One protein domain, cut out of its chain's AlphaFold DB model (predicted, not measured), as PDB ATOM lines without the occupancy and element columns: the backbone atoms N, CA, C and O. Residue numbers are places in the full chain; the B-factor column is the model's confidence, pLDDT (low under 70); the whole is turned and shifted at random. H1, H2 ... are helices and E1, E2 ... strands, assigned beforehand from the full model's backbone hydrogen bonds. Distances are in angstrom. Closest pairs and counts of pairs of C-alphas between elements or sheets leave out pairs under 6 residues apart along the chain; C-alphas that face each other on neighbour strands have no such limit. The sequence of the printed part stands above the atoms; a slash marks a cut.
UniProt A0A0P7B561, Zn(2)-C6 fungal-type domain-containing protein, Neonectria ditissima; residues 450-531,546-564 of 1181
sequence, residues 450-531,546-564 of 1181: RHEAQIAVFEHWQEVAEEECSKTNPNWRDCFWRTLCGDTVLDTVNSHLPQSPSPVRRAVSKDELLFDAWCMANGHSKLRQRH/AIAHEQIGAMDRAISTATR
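This is residues 450 to 531 and 546 to 564 of the 1181 residues of the protein "Zn(2)-C6 fungal-type domain-containing protein" of Neonectria ditissima (UniProt A0A0P7B561). Two helices, H3 and H4, cross nearly at right angles at the core, with a helical hairpin of H1 and H2 at one end of an elongated domain and a small strand hairpin of E1 and E2 toward the other. E1 packs on H4, E2 lies on the far side of E1 from H4, and H1 is the far wall, apart from both core helices. The turn of residues 470 to 475 sticks out at one end, and the long loop of residues 491 to 503 reaches away at the other. The printed part has 101 residues, with the order H1, H2, E1, E2, H3, H4; the two strands are antiparallel and the class is mostly helix. It is compact, with a radius of gyration of the C-alphas of 14.2 A, and spans 46 by 29 by 27 A.

H1, residues 451 to 469, and H2, residues 476 to 484, form a helical hairpin: they touch, through residues 462 to 469 of H1 alone, with Cys 469 and Trp 476 as closest C-alphas at 6.0 A. They run opposite ways at a steep tilt of 37 degrees, only just past shallow. E1, residues 488 to 490, and E2, residues 504 to 506, are an antiparallel hairpin at 146 degrees between directions; N 489 and O 505 are within hydrogen-bond range at 2.9 A, as are N 505 and O 489 at 2.9 A. H3, residues 511 to 521, is close to but not clearly touching H2, the closest C-alphas being those of Trp 481 and Phe 515, 7.4 A. H4, residues 546 to 563, touches H3 with its residues 551 to 556 alone, about perpendicular at 85 degrees; the closest C-alphas, of Trp 518 and Ile 552, are 5.3 A apart. H4 only just touches H2, with 3 pairs of C-alphas within 8 A, through its residues 559 to 563 alone; they stand about perpendicular at 89 degrees, closest at the C-alphas of Leu 484 and Ile 559, 5.5 A. The closest C-alphas of E1 and H4 are those of Leu 490 and Ala 554, 5.2 A. H1 is apart from H3 and H4. In H1, H2, H3 and H4 every O i to N i+4 pair is within hydrogen-bond range.

H1 begins at C-alpha 451, (1.567, 0.976, -28.079), and is 26.8 A long; H2 is 12.3 A, E1 7.0 A, E2 7.1 A and H3 15.0 A. H4, 26.1 A long, ends at C-alpha 563, (10.933, -6.053, -20.984).

The C-alphas farthest apart, of Lys 471 and Pro 498, are 47.4 A apart. Residues 532 to 545 are not printed, and C-alphas 531 and 546 are 23.6 A apart across the cut. The link from E1 to E2 is long, with 13 residues. Mean pLDDT of the printed part is 77.1; it is under 70 in residues 450 to 452, 491 to 503, 528 to 531 and 546 to 550.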
ATOM      1  N   ARG A 450       2.845  -2.338 -31.422       51.94
ATOM      2  CA  ARG A 450       2.189  -1.021 -31.310       51.94
ATOM      3  C   ARG A 450       1.807  -0.741 -29.852       51.94
ATOM      4  O   ARG A 450       1.522  -1.681 -29.111       51.94
ATOM      5  N   HIS A 451       1.794   0.531 -29.460       61.91
ATOM      6  CA  HIS A 451       1.567   0.976 -28.079       61.91
ATOM      7  C   HIS A 451       0.304   0.356 -27.457       61.91
ATOM      8  O   HIS A 451       0.365  -0.179 -26.353       61.91
ATOM      9  N   GLU A 452      -0.789   0.247 -28.217       62.06
ATOM     10  CA  GLU A 452      -2.043  -0.359 -27.748       62.06
ATOM     11  C   GLU A 452      -1.898  -1.856 -27.422       62.06
ATOM     12  O   GLU A 452      -2.474  -2.364 -26.461       62.06
ATOM     13  N   ALA A 453      -1.087  -2.578 -28.200       71.25
ATOM     14  CA  ALA A 453      -0.804  -3.989 -27.962       71.25
ATOM     15  C   ALA A 453       0.192  -4.197 -26.805       71.25
ATOM     16  O   ALA A 453       0.142  -5.235 -26.147       71.25
ATOM     17  N   GLN A 454       1.056  -3.218 -26.507       78.19
ATOM     18  CA  GLN A 454       1.916  -3.248 -25.316       78.19
ATOM     19  C   GLN A 454       1.096  -3.093 -24.029       78.19
ATOM     20  O   GLN A 454       1.345  -3.820 -23.065       78.19
ATOM     21  N   ILE A 455       0.079  -2.218 -24.030       81.19
ATOM     22  CA  ILE A 455      -0.861  -2.057 -22.908       81.19
ATOM     23  C   ILE A 455      -1.498  -3.399 -22.548       81.19
ATOM     24  O   ILE A 455      -1.390  -3.829 -21.401       81.19
ATOM     25  N   ALA A 456      -2.071  -4.102 -23.529       83.62
ATOM     26  CA  ALA A 456      -2.713  -5.395 -23.295       83.62
ATOM     27  C   ALA A 456      -1.755  -6.447 -22.703       83.62
ATOM     28  O   ALA A 456      -2.146  -7.233 -21.841       83.62
ATOM     29  N   VAL A 457      -0.487  -6.458 -23.133       88.50
ATOM     30  CA  VAL A 457       0.524  -7.385 -22.599       88.50
ATOM     31  C   VAL A 457       0.860  -7.061 -21.143       88.50
ATOM     32  O   VAL A 457       0.882  -7.974 -20.319       88.50
ATOM     33  N   PHE A 458       1.089  -5.790 -20.800       90.56
ATOM     34  CA  PHE A 458       1.401  -5.406 -19.420       90.56
ATOM     35  C   PHE A 458       0.222  -5.612 -18.463       90.56
ATOM     36  O   PHE A 458       0.435  -6.065 -17.340       90.56
ATOM     37  N   GLU A 459      -1.009  -5.349 -18.908       87.56
ATOM     38  CA  GLU A 459      -2.212  -5.664 -18.130       87.56
ATOM     39  C   GLU A 459      -2.325  -7.168 -17.866       87.56
ATOM     40  O   GLU A 459      -2.515  -7.584 -16.726       87.56
ATOM     41  N   HIS A 460      -2.105  -7.999 -18.888       89.94
ATOM     42  CA  HIS A 460      -2.096  -9.447 -18.709       89.94
ATOM     43  C   HIS A 460      -0.988  -9.914 -17.749       89.94
ATOM     44  O   HIS A 460      -1.181 -10.832 -16.953       89.94
ATOM     45  N   TRP A 461       0.192  -9.289 -17.787       93.38
ATOM     46  CA  TRP A 461       1.268  -9.597 -16.840       93.38
ATOM     47  C   TRP A 461       0.881  -9.249 -15.399       93.38
ATOM     48  O   TRP A 461       1.207 -10.015 -14.492       93.38
ATOM     49  N   GLN A 462       0.160  -8.145 -15.191       91.44
ATOM     50  CA  GLN A 462      -0.362  -7.758 -13.881       91.44
ATOM     51  C   GLN A 462      -1.397  -8.768 -13.371       91.44
ATOM     52  O   GLN A 462      -1.312  -9.173 -12.216       91.44
ATOM     53  N   GLU A 463      -2.316  -9.221 -14.228       90.50
ATOM     54  CA  GLU A 463      -3.309 -10.253 -13.890       90.50
ATOM     55  C   GLU A 463      -2.633 -11.555 -13.434       90.50
ATOM     56  O   GLU A 463      -2.998 -12.124 -12.406       90.50
ATOM     57  N   VAL A 464      -1.589 -11.996 -14.149       91.25
ATOM     58  CA  VAL A 464      -0.805 -13.184 -13.771       91.25
ATOM     59  C   VAL A 464      -0.093 -12.986 -12.428       91.25
ATOM     60  O   VAL A 464      -0.067 -13.905 -11.608       91.25
ATOM     61  N   ALA A 465       0.476 -11.804 -12.179       91.69
ATOM     62  CA  ALA A 465       1.110 -11.489 -10.900       91.69
ATOM     63  C   ALA A 465       0.095 -11.486  -9.744       91.69
ATOM     64  O   ALA A 465       0.374 -12.016  -8.668       91.69
ATOM     65  N   GLU A 466      -1.091 -10.921  -9.964       90.06
ATOM     66  CA  GLU A 466      -2.160 -10.870  -8.970       90.06
ATOM     67  C   GLU A 466      -2.684 -12.269  -8.633       90.06
ATOM     68  O   GLU A 466      -2.791 -12.619  -7.456       90.06
ATOM     69  N   GLU A 467      -2.961 -13.093  -9.645       90.38
ATOM     70  CA  GLU A 467      -3.496 -14.447  -9.479       90.38
ATOM     71  C   GLU A 467      -2.563 -15.334  -8.635       90.38
ATOM     72  O   GLU A 467      -3.017 -16.025  -7.718       90.38
ATOM     73  N   GLU A 468      -1.257 -15.282  -8.913       89.06
ATOM     74  CA  GLU A 468      -0.263 -16.160  -8.286       89.06
ATOM     75  C   GLU A 468       0.261 -15.621  -6.941       89.06
ATOM     76  O   GLU A 468       0.557 -16.404  -6.033       89.06
ATOM     77  N   CYS A 469       0.385 -14.295  -6.784       88.00
ATOM     78  CA  CYS A 469       1.110 -13.700  -5.654       88.00
ATOM     79  C   CYS A 469       0.234 -12.944  -4.650       88.00
ATOM     80  O   CYS A 469       0.667 -12.773  -3.512       88.00
ATOM     81  N   SER A 470      -0.987 -12.516  -4.993       85.25
ATOM     82  CA  SER A 470      -1.803 -11.677  -4.088       85.25
ATOM     83  C   SER A 470      -2.111 -12.328  -2.738       85.25
ATOM     84  O   SER A 470      -2.201 -11.643  -1.720       85.25
ATOM     85  N   LYS A 471      -2.234 -13.660  -2.714       82.69
ATOM     86  CA  LYS A 471      -2.530 -14.446  -1.506       82.69
ATOM     87  C   LYS A 471      -1.297 -14.728  -0.645       82.69
ATOM     88  O   LYS A 471      -1.444 -15.019   0.538       82.69
ATOM     89  N   THR A 472      -0.103 -14.701  -1.235       81.19
ATOM     90  CA  THR A 472       1.147 -15.167  -0.609       81.19
ATOM     91  C   THR A 472       2.126 -14.032  -0.315       81.19
ATOM     92  O   THR A 472       2.928 -14.153   0.608       81.19
ATOM     93  N   ASN A 473       2.043 -12.915  -1.043       83.00
ATOM     94  CA  ASN A 473       2.892 -11.743  -0.879       83.00
ATOM     95  C   ASN A 473       2.042 -10.453  -0.876       83.00
ATOM     96  O   ASN A 473       1.631  -9.994  -1.943       83.00
ATOM     97  N   PRO A 474       1.818  -9.801   0.283       82.31
ATOM     98  CA  PRO A 474       1.030  -8.566   0.353       82.31
ATOM     99  C   PRO A 474       1.678  -7.381  -0.388       82.31
ATOM    100  O   PRO A 474       0.990  -6.419  -0.722       82.31
ATOM    101  N   ASN A 475       2.979  -7.461  -0.689       86.56
ATOM    102  CA  ASN A 475       3.742  -6.446  -1.415       86.56
ATOM    103  C   ASN A 475       3.936  -6.794  -2.901       86.56
ATOM    104  O   ASN A 475       4.773  -6.186  -3.563       86.56
ATOM    105  N   TRP A 476       3.176  -7.748  -3.454       88.12
ATOM    106  CA  TRP A 476       3.349  -8.194  -4.843       88.12
ATOM    107  C   TRP A 476       3.281  -7.051  -5.868       88.12
ATOM    108  O   TRP A 476       3.967  -7.122  -6.882       88.12
ATOM    109  N   ARG A 477       2.505  -5.988  -5.596       87.75
ATOM    110  CA  ARG A 477       2.420  -4.797  -6.461       87.75
ATOM    111  C   ARG A 477       3.736  -4.019  -6.515       87.75
ATOM    112  O   ARG A 477       4.149  -3.637  -7.606       87.75
ATOM    113  N   ASP A 478       4.415  -3.850  -5.375       89.62
ATOM    114  CA  ASP A 478       5.747  -3.227  -5.330       89.62
ATOM    115  C   ASP A 478       6.767  -4.082  -6.093       89.62
ATOM    116  O   ASP A 478       7.493  -3.595  -6.959       89.62
ATOM    117  N   CYS A 479       6.731  -5.398  -5.869       91.88
ATOM    118  CA  CYS A 479       7.553  -6.338  -6.624       91.88
ATOM    119  C   CYS A 479       7.259  -6.280  -8.133       91.88
ATOM    120  O   CYS A 479       8.176  -6.426  -8.939       91.88
ATOM    121  N   PHE A 480       5.999  -6.083  -8.531       93.81
ATOM    122  CA  PHE A 480       5.569  -6.091  -9.926       93.81
ATOM    123  C   PHE A 480       6.096  -4.883 -10.707       93.81
ATOM    124  O   PHE A 480       6.767  -5.084 -11.719       93.81
ATOM    125  N   TRP A 481       5.873  -3.648 -10.239       92.00
ATOM    126  CA  TRP A 481       6.350  -2.464 -10.971       92.00
ATOM    127  C   TRP A 481       7.884  -2.420 -11.033       92.00
ATOM    128  O   TRP A 481       8.451  -2.118 -12.085       92.00
ATOM    129  N   ARG A 482       8.567  -2.841  -9.956       94.31
ATOM    130  CA  ARG A 482      10.026  -3.019  -9.955       94.31
ATOM    131  C   ARG A 482      10.455  -4.076 -10.960       94.31
ATOM    132  O   ARG A 482      11.435  -3.893 -11.666       94.31
ATOM    133  N   THR A 483       9.711  -5.170 -11.087       95.38
ATOM    134  CA  THR A 483       9.994  -6.196 -12.101       95.38
ATOM    135  C   THR A 483       9.876  -5.645 -13.524       95.38
ATOM    136  O   THR A 483      10.718  -5.971 -14.360       95.38
ATOM    137  N   LEU A 484       8.910  -4.761 -13.797       93.69
ATOM    138  CA  LEU A 484       8.747  -4.144 -15.119       93.69
ATOM    139  C   LEU A 484       9.916  -3.232 -15.512       93.69
ATOM    140  O   LEU A 484      10.306  -3.236 -16.675       93.69
ATOM    141  N   CYS A 485      10.505  -2.481 -14.581       91.81
ATOM    142  CA  CYS A 485      11.673  -1.633 -14.861       91.81
ATOM    143  C   CYS A 485      13.026  -2.323 -14.590       91.81
ATOM    144  O   CYS A 485      14.079  -1.683 -14.660       91.81
ATOM    145  N   GLY A 486      13.016  -3.620 -14.257       93.12
ATOM    146  CA  GLY A 486      14.205  -4.351 -13.810       93.12
ATOM    147  C   GLY A 486      14.820  -3.769 -12.531       93.12
ATOM    148  O   GLY A 486      16.025  -3.850 -12.342       93.12
ATOM    149  N   ASP A 487      14.027  -3.122 -11.683       94.38
ATOM    150  CA  ASP A 487      14.437  -2.426 -10.459       94.38
ATOM    151  C   ASP A 487      15.515  -1.364 -10.698       94.38
ATOM    152  O   ASP A 487      16.410  -1.137  -9.879       94.38
ATOM    153  N   THR A 488      15.434  -0.698 -11.850       92.19
ATOM    154  CA  THR A 488      16.372   0.347 -12.260       92.19
ATOM    155  C   THR A 488      15.662   1.549 -12.863       92.19
ATOM    156  O   THR A 488      14.596   1.420 -13.459       92.19
ATOM    157  N   VAL A 489      16.284   2.720 -12.745       86.19
ATOM    158  CA  VAL A 489      15.837   3.980 -13.354       86.19
ATOM    159  C   VAL A 489      17.045   4.688 -13.966       86.19
ATOM    160  O   VAL A 489      18.150   4.636 -13.420       86.19
ATOM    161  N   LEU A 490      16.845   5.344 -15.110       75.44
ATOM    162  CA  LEU A 490      17.870   6.179 -15.737       75.44
ATOM    163  C   LEU A 490      17.951   7.540 -15.018       75.44
ATOM    164  O   LEU A 490      16.974   8.282 -14.994       75.44
ATOM    165  N   ASP A 491      19.105   7.868 -14.441       69.06
ATOM    166  CA  ASP A 491      19.388   9.172 -13.837       69.06
ATOM    167  C   ASP A 491      19.685  10.198 -14.939       69.06
ATOM    168  O   ASP A 491      20.747  10.178 -15.567       69.06
ATOM    169  N   THR A 492      18.716  11.072 -15.206       58.09
ATOM    170  CA  THR A 492      18.817  12.124 -16.222       58.09
ATOM    171  C   THR A 492      19.509  13.383 -15.702       58.09
ATOM    172  O   THR A 492      20.171  14.067 -16.478       58.09
ATOM    173  N   VAL A 493      19.475  13.636 -14.388       51.31
ATOM    174  CA  VAL A 493      19.982  14.871 -13.760       51.31
ATOM    175  C   VAL A 493      21.510  14.952 -13.828       51.31
ATOM    176  O   VAL A 493      22.068  16.014 -14.093       51.31
ATOM    177  N   ASN A 494      22.196  13.818 -13.669       42.75
ATOM    178  CA  ASN A 494      23.663  13.740 -13.711       42.75
ATOM    179  C   ASN A 494      24.222  13.263 -15.062       42.75
ATOM    180  O   ASN A 494      25.433  13.094 -15.210       42.75
ATOM    181  N   SER A 495      23.356  13.032 -16.056       42.69
ATOM    182  CA  SER A 495      23.739  12.441 -17.348       42.69
ATOM    183  C   SER A 495      24.539  13.379 -18.264       42.69
ATOM    184  O   SER A 495      25.206  12.911 -19.185       42.69
ATOM    185  N   HIS A 496      24.518  14.688 -17.990       41.84
ATOM    186  CA  HIS A 496      25.261  15.711 -18.736       41.84
ATOM    187  C   HIS A 496      26.696  15.930 -18.236       41.84
ATOM    188  O   HIS A 496      27.452  16.671 -18.865       41.84
ATOM    189  N   LEU A 497      27.087  15.308 -17.118       37.75
ATOM    190  CA  LEU A 497      28.435  15.433 -16.571       37.75
ATOM    191  C   LEU A 497      29.366  14.395 -17.230       37.75
ATOM    192  O   LEU A 497      29.095  13.197 -17.122       37.75
ATOM    193  N   PRO A 498      30.486  14.813 -17.855       34.78
ATOM    194  CA  PRO A 498      31.372  13.931 -18.624       34.78
ATOM    195  C   PRO A 498      32.043  12.785 -17.835       34.78
ATOM    196  O   PRO A 498      32.762  11.995 -18.433       34.78
ATOM    197  N   GLN A 499      31.845  12.688 -16.513       35.09
ATOM    198  CA  GLN A 499      32.529  11.731 -15.626       35.09
ATOM    199  C   GLN A 499      31.585  10.871 -14.752       35.09
ATOM    200  O   GLN A 499      32.038  10.256 -13.790       35.09
ATOM    201  N   SER A 500      30.275  10.810 -15.034       34.31
ATOM    202  CA  SER A 500      29.344  10.041 -14.183       34.31
ATOM    203  C   SER A 500      29.465   8.506 -14.391       34.31
ATOM    204  O   SER A 500      29.398   8.059 -15.539       34.31
ATOM    205  N   PRO A 501      29.598   7.672 -13.328       41.62
ATOM    206  CA  PRO A 501      29.965   6.247 -13.434       41.62
ATOM    207  C   PRO A 501      28.938   5.315 -14.105       41.62
ATOM    208  O   PRO A 501      29.275   4.197 -14.477       41.62
ATOM    209  N   SER A 502      27.682   5.725 -14.245       53.03
ATOM    210  CA  SER A 502      26.645   5.065 -15.053       53.03
ATOM    211  C   SER A 502      25.368   5.886 -14.886       53.03
ATOM    212  O   SER A 502      25.006   6.186 -13.751       53.03
ATOM    213  N   PRO A 503      24.622   6.222 -15.950       67.81
ATOM    214  CA  PRO A 503      23.362   6.948 -15.818       67.81
ATOM    215  C   PRO A 503      22.210   6.031 -15.368       67.81
ATOM    216  O   PRO A 503      21.061   6.359 -15.613       67.81
ATOM    217  N   VAL A 504      22.474   4.851 -14.794       79.56
ATOM    218  CA  VAL A 504      21.448   3.907 -14.318       79.56
ATOM    219  C   VAL A 504      21.666   3.644 -12.834       79.56
ATOM    220  O   VAL A 504      22.759   3.245 -12.436       79.56
ATOM    221  N   ARG A 505      20.615   3.829 -12.031       87.44
ATOM    222  CA  ARG A 505      20.591   3.545 -10.589       87.44
ATOM    223  C   ARG A 505      19.485   2.554 -10.243       87.44
ATOM    224  O   ARG A 505      18.569   2.349 -11.039       87.44
ATOM    225  N   ARG A 506      19.533   1.983  -9.037       88.94
ATOM    226  CA  ARG A 506      18.434   1.167  -8.504       88.94
ATOM    227  C   ARG A 506      17.189   2.006  -8.246       88.94
ATOM    228  O   ARG A 506      17.288   3.182  -7.872       88.94
ATOM    229  N   ALA A 507      16.032   1.401  -8.488       90.00
ATOM    230  CA  ALA A 507      14.751   2.026  -8.214       90.00
ATOM    231  C   ALA A 507      14.539   2.137  -6.696       90.00
ATOM    232  O   ALA A 507      14.813   1.212  -5.928       90.00
ATOM    233  N   VAL A 508      14.041   3.280  -6.244       88.69
ATOM    234  CA  VAL A 508      13.693   3.548  -4.844       88.69
ATOM    235  C   VAL A 508      12.186   3.735  -4.724       88.69
ATOM    236  O   VAL A 508      11.507   3.957  -5.717       88.69
ATOM    237  N   SER A 509      11.635   3.693  -3.509       83.44
ATOM    238  CA  SER A 509      10.181   3.823  -3.306       83.44
ATOM    239  C   SER A 509       9.595   5.128  -3.866       83.44
ATOM    240  O   SER A 509       8.445   5.149  -4.274       83.44
ATOM    241  N   LYS A 510      10.386   6.208  -3.954       82.62
ATOM    242  CA  LYS A 510       9.944   7.467  -4.583       82.62
ATOM    243  C   LYS A 510       9.692   7.341  -6.091       82.62
ATOM    244  O   LYS A 510       8.920   8.123  -6.634       82.62
ATOM    245  N   ASP A 511      10.313   6.368  -6.759       87.25
ATOM    246  CA  ASP A 511      10.118   6.137  -8.193       87.25
ATOM    247  C   ASP A 511       8.757   5.492  -8.508       87.25
ATOM    248  O   ASP A 511       8.368   5.457  -9.670       87.25
ATOM    249  N   GLU A 512       8.002   5.043  -7.498       85.75
ATOM    250  CA  GLU A 512       6.620   4.572  -7.664       85.75
ATOM    251  C   GLU A 512       5.727   5.686  -8.235       85.75
ATOM    252  O   GLU A 512       4.972   5.457  -9.176       85.75
ATOM    253  N   LEU A 513       5.900   6.928  -7.766       82.81
ATOM    254  CA  LEU A 513       5.202   8.096  -8.316       82.81
ATOM    255  C   LEU A 513       5.566   8.346  -9.785       82.81
ATOM    256  O   LEU A 513       4.731   8.777 -10.580       82.81
ATOM    257  N   LEU A 514       6.817   8.059 -10.157       83.25
ATOM    258  CA  LEU A 514       7.287   8.189 -11.530       83.25
ATOM    259  C   LEU A 514       6.727   7.076 -12.428       83.25
ATOM    260  O   LEU A 514       6.368   7.335 -13.576       83.25
ATOM    261  N   PHE A 515       6.617   5.856 -11.902       87.31
ATOM    262  CA  PHE A 515       5.939   4.746 -12.564       87.31
ATOM    263  C   PHE A 515       4.450   5.055 -12.775       87.31
ATOM    264  O   PHE A 515       3.943   4.877 -13.880       87.31
ATOM    265  N   ASP A 516       3.767   5.612 -11.772       83.88
ATOM    266  CA  ASP A 516       2.377   6.063 -11.891       83.88
ATOM    267  C   ASP A 516       2.217   7.171 -12.942       83.88
ATOM    268  O   ASP A 516       1.289   7.135 -13.757       83.88
ATOM    269  N   ALA A 517       3.137   8.140 -12.977       81.62
ATOM    270  CA  ALA A 517       3.162   9.184 -14.001       81.62
ATOM    271  C   ALA A 517       3.379   8.612 -15.410       81.62
ATOM    272  O   ALA A 517       2.700   9.023 -16.354       81.62
ATOM    273  N   TRP A 518       4.267   7.625 -15.549       86.88
ATOM    274  CA  TRP A 518       4.465   6.896 -16.800       86.88
ATOM    275  C   TRP A 518       3.212   6.112 -17.211       86.88
ATOM    276  O   TRP A 518       2.812   6.189 -18.375       86.88
ATOM    277  N   CYS A 519       2.535   5.444 -16.271       84.69
ATOM    278  CA  CYS A 519       1.268   4.759 -16.523       84.69
ATOM    279  C   CYS A 519       0.196   5.726 -17.036       84.69
ATOM    280  O   CYS A 519      -0.501   5.414 -17.999       84.69
ATOM    281  N   MET A 520       0.084   6.921 -16.442       78.81
ATOM    282  CA  MET A 520      -0.847   7.957 -16.904       78.81
ATOM    283  C   MET A 520      -0.510   8.451 -18.312       78.81
ATOM    284  O   MET A 520      -1.398   8.512 -19.160       78.81
ATOM    285  N   ALA A 521       0.760   8.774 -18.571       74.88
ATOM    286  CA  ALA A 521       1.210   9.275 -19.869       74.88
ATOM    287  C   ALA A 521       1.005   8.256 -21.005       74.88
ATOM    288  O   ALA A 521       0.814   8.650 -22.152       74.88
ATOM    289  N   ASN A 522       1.011   6.959 -20.679       76.62
ATOM    290  CA  ASN A 522       0.883   5.853 -21.628       76.62
ATOM    291  C   ASN A 522      -0.473   5.126 -21.554       76.62
ATOM    292  O   ASN A 522      -0.615   4.038 -22.099       76.62
ATOM    293  N   GLY A 523      -1.483   5.688 -20.885       77.88
ATOM    294  CA  GLY A 523      -2.832   5.105 -20.870       77.88
ATOM    295  C   GLY A 523      -2.972   3.762 -20.132       77.88
ATOM    296  O   GLY A 523      -3.984   3.083 -20.297       77.88
ATOM    297  N   HIS A 524      -2.013   3.375 -19.282       80.00
ATOM    298  CA  HIS A 524      -2.067   2.150 -18.475       80.00
ATOM    299  C   HIS A 524      -2.965   2.313 -17.238       80.00
ATOM    300  O   HIS A 524      -2.504   2.382 -16.096       80.00
ATOM    301  N   SER A 525      -4.277   2.384 -17.463       72.75
ATOM    302  CA  SER A 525      -5.260   2.642 -16.402       72.75
ATOM    303  C   SER A 525      -5.323   1.562 -15.309       72.75
ATOM    304  O   SER A 525      -5.515   1.915 -14.148       72.75
ATOM    305  N   LYS A 526      -5.114   0.276 -15.641       73.81
ATOM    306  CA  LYS A 526      -5.127  -0.835 -14.664       73.81
ATOM    307  C   LYS A 526      -3.833  -0.979 -13.854       73.81
ATOM    308  O   LYS A 526      -3.882  -1.399 -12.698       73.81
ATOM    309  N   LEU A 527      -2.687  -0.615 -14.439       76.88
ATOM    310  CA  LEU A 527      -1.388  -0.679 -13.750       76.88
ATOM    311  C   LEU A 527      -1.279   0.371 -12.637       76.88
ATOM    312  O   LEU A 527      -0.556   0.182 -11.662       76.88
ATOM    313  N   ARG A 528      -2.012   1.477 -12.785       69.50
ATOM    314  CA  ARG A 528      -2.068   2.588 -11.840       69.50
ATOM    315  C   ARG A 528      -2.960   2.218 -10.656       69.50
ATOM    316  O   ARG A 528      -4.172   2.360 -10.784       69.50
ATOM    317  N   GLN A 529      -2.419   1.813  -9.500       62.34
ATOM    318  CA  GLN A 529      -3.209   1.878  -8.255       62.34
ATOM    319  C   GLN A 529      -2.428   1.744  -6.933       62.34
ATOM    320  O   GLN A 529      -2.083   0.642  -6.500       62.34
ATOM    321  N   ARG A 530      -2.338   2.879  -6.212       48.41
ATOM    322  CA  ARG A 530      -2.465   2.951  -4.739       48.41
ATOM    323  C   ARG A 530      -2.909   4.304  -4.151       48.41
ATOM    324  O   ARG A 530      -3.218   4.358  -2.968       48.41
ATOM    325  N   HIS A 531      -3.005   5.390  -4.923       47.00
ATOM    326  CA  HIS A 531      -3.180   6.721  -4.314       47.00
ATOM    327  C   HIS A 531      -4.611   7.122  -3.877       47.00
ATOM    328  O   HIS A 531      -4.771   8.213  -3.337       47.00
ATOM    329  N   ALA A 546       8.724  20.433 -18.146       48.62
ATOM    330  CA  ALA A 546       9.905  19.942 -18.854       48.62
ATOM    331  C   ALA A 546      10.663  18.829 -18.093       48.62
ATOM    332  O   ALA A 546      10.998  17.807 -18.690       48.62
ATOM    333  N   ILE A 547      10.880  18.987 -16.781       53.91
ATOM    334  CA  ILE A 547      11.556  17.989 -15.929       53.91
ATOM    335  C   ILE A 547      10.689  16.728 -15.801       53.91
ATOM    336  O   ILE A 547      11.202  15.609 -15.854       53.91
ATOM    337  N   ALA A 548       9.366  16.897 -15.705       63.97
ATOM    338  CA  ALA A 548       8.423  15.784 -15.640       63.97
ATOM    339  C   ALA A 548       8.449  14.915 -16.916       63.97
ATOM    340  O   ALA A 548       8.499  13.688 -16.820       63.97
ATOM    341  N   HIS A 549       8.483  15.518 -18.113       65.62
ATOM    342  CA  HIS A 549       8.569  14.765 -19.375       65.62
ATOM    343  C   HIS A 549       9.865  13.953 -19.503       65.62
ATOM    344  O   HIS A 549       9.842  12.807 -19.961       65.62
ATOM    345  N   GLU A 550      10.995  14.520 -19.081       65.88
ATOM    346  CA  GLU A 550      12.289  13.847 -19.152       65.88
ATOM    347  C   GLU A 550      12.364  12.629 -18.217       65.88
ATOM    348  O   GLU A 550      12.802  11.551 -18.637       65.88
ATOM    349  N   GLN A 551      11.890  12.782 -16.977       73.62
ATOM    350  CA  GLN A 551      11.845  11.707 -15.987       73.62
ATOM    351  C   GLN A 551      10.887  10.587 -16.416       73.62
ATOM    352  O   GLN A 551      11.237   9.410 -16.310       73.62
ATOM    353  N   ILE A 552       9.710  10.918 -16.962       77.25
ATOM    354  CA  ILE A 552       8.773   9.914 -17.503       77.25
ATOM    355  C   ILE A 552       9.438   9.134 -18.641       77.25
ATOM    356  O   ILE A 552       9.376   7.904 -18.679       77.25
ATOM    357  N   GLY A 553      10.149   9.830 -19.533       72.06
ATOM    358  CA  GLY A 553      10.937   9.183 -20.579       72.06
ATOM    359  C   GLY A 553      12.066   8.305 -20.028       72.06
ATOM    360  O   GLY A 553      12.442   7.317 -20.657       72.06
ATOM    361  N   ALA A 554      12.632   8.629 -18.864       78.19
ATOM    362  CA  ALA A 554      13.651   7.812 -18.210       78.19
ATOM    363  C   ALA A 554      13.082   6.479 -17.704       78.19
ATOM    364  O   ALA A 554      13.708   5.436 -17.911       78.19
ATOM    365  N   MET A 555      11.884   6.513 -17.113       84.38
ATOM    366  CA  MET A 555      11.146   5.316 -16.707       84.38
ATOM    367  C   MET A 555      10.765   4.456 -17.918       84.38
ATOM    368  O   MET A 555      11.041   3.258 -17.929       84.38
ATOM    369  N   ASP A 556      10.244   5.078 -18.978       82.69
ATOM    370  CA  ASP A 556       9.901   4.396 -20.231       82.69
ATOM    371  C   ASP A 556      11.085   3.608 -20.807       82.69
ATOM    372  O   ASP A 556      10.994   2.418 -21.117       82.69
ATOM    373  N   ARG A 557      12.257   4.249 -20.865       80.06
ATOM    374  CA  ARG A 557      13.489   3.615 -21.339       80.06
ATOM    375  C   ARG A 557      13.939   2.463 -20.441       80.06
ATOM    376  O   ARG A 557      14.474   1.489 -20.974       80.06
ATOM    377  N   ALA A 558      13.755   2.552 -19.122       86.12
ATOM    378  CA  ALA A 558      14.086   1.469 -18.194       86.12
ATOM    379  C   ALA A 558      13.164   0.256 -18.405       86.12
ATOM    380  O   ALA A 558      13.659  -0.858 -18.598       86.12
ATOM    381  N   ILE A 559      11.848   0.485 -18.489       88.50
ATOM    382  CA  ILE A 559      10.844  -0.554 -18.760       88.50
ATOM    383  C   ILE A 559      11.094  -1.204 -20.120       88.50
ATOM    384  O   ILE A 559      11.215  -2.425 -20.214       88.50
ATOM    385  N   SER A 560      11.267  -0.403 -21.174       83.62
ATOM    386  CA  SER A 560      11.575  -0.896 -22.520       83.62
ATOM    387  C   SER A 560      12.861  -1.731 -22.543       83.62
ATOM    388  O   SER A 560      12.919  -2.775 -23.193       83.62
ATOM    389  N   THR A 561      13.895  -1.330 -21.795       82.50
ATOM    390  CA  THR A 561      15.163  -2.074 -21.743       82.50
ATOM    391  C   THR A 561      15.003  -3.426 -21.041       82.50
ATOM    392  O   THR A 561      15.523  -4.418 -21.556       82.50
ATOM    393  N   ALA A 562      14.258  -3.471 -19.930       88.38
ATOM    394  CA  ALA A 562      14.034  -4.680 -19.137       88.38
ATOM    395  C   ALA A 562      13.086  -5.689 -19.807       88.38
ATOM    396  O   ALA A 562      13.268  -6.895 -19.647       88.38
ATOM    397  N   THR A 563      12.076  -5.221 -20.549       89.19
ATOM    398  CA  THR A 563      10.933  -6.053 -20.984       89.19
ATOM    399  C   THR A 563      10.953  -6.451 -22.461       89.19
ATOM    400  O   THR A 563      10.315  -7.438 -22.831       89.19
ATOM    401  N   ARG A 564      11.700  -5.740 -23.317       82.31
ATOM    402  CA  ARG A 564      11.739  -5.996 -24.767       82.31
ATOM    403  C   ARG A 564      12.208  -7.416 -25.100       82.31
ATOM    404  O   ARG A 564      13.286  -7.830 -24.685       82.31
TER     405      ARG A 564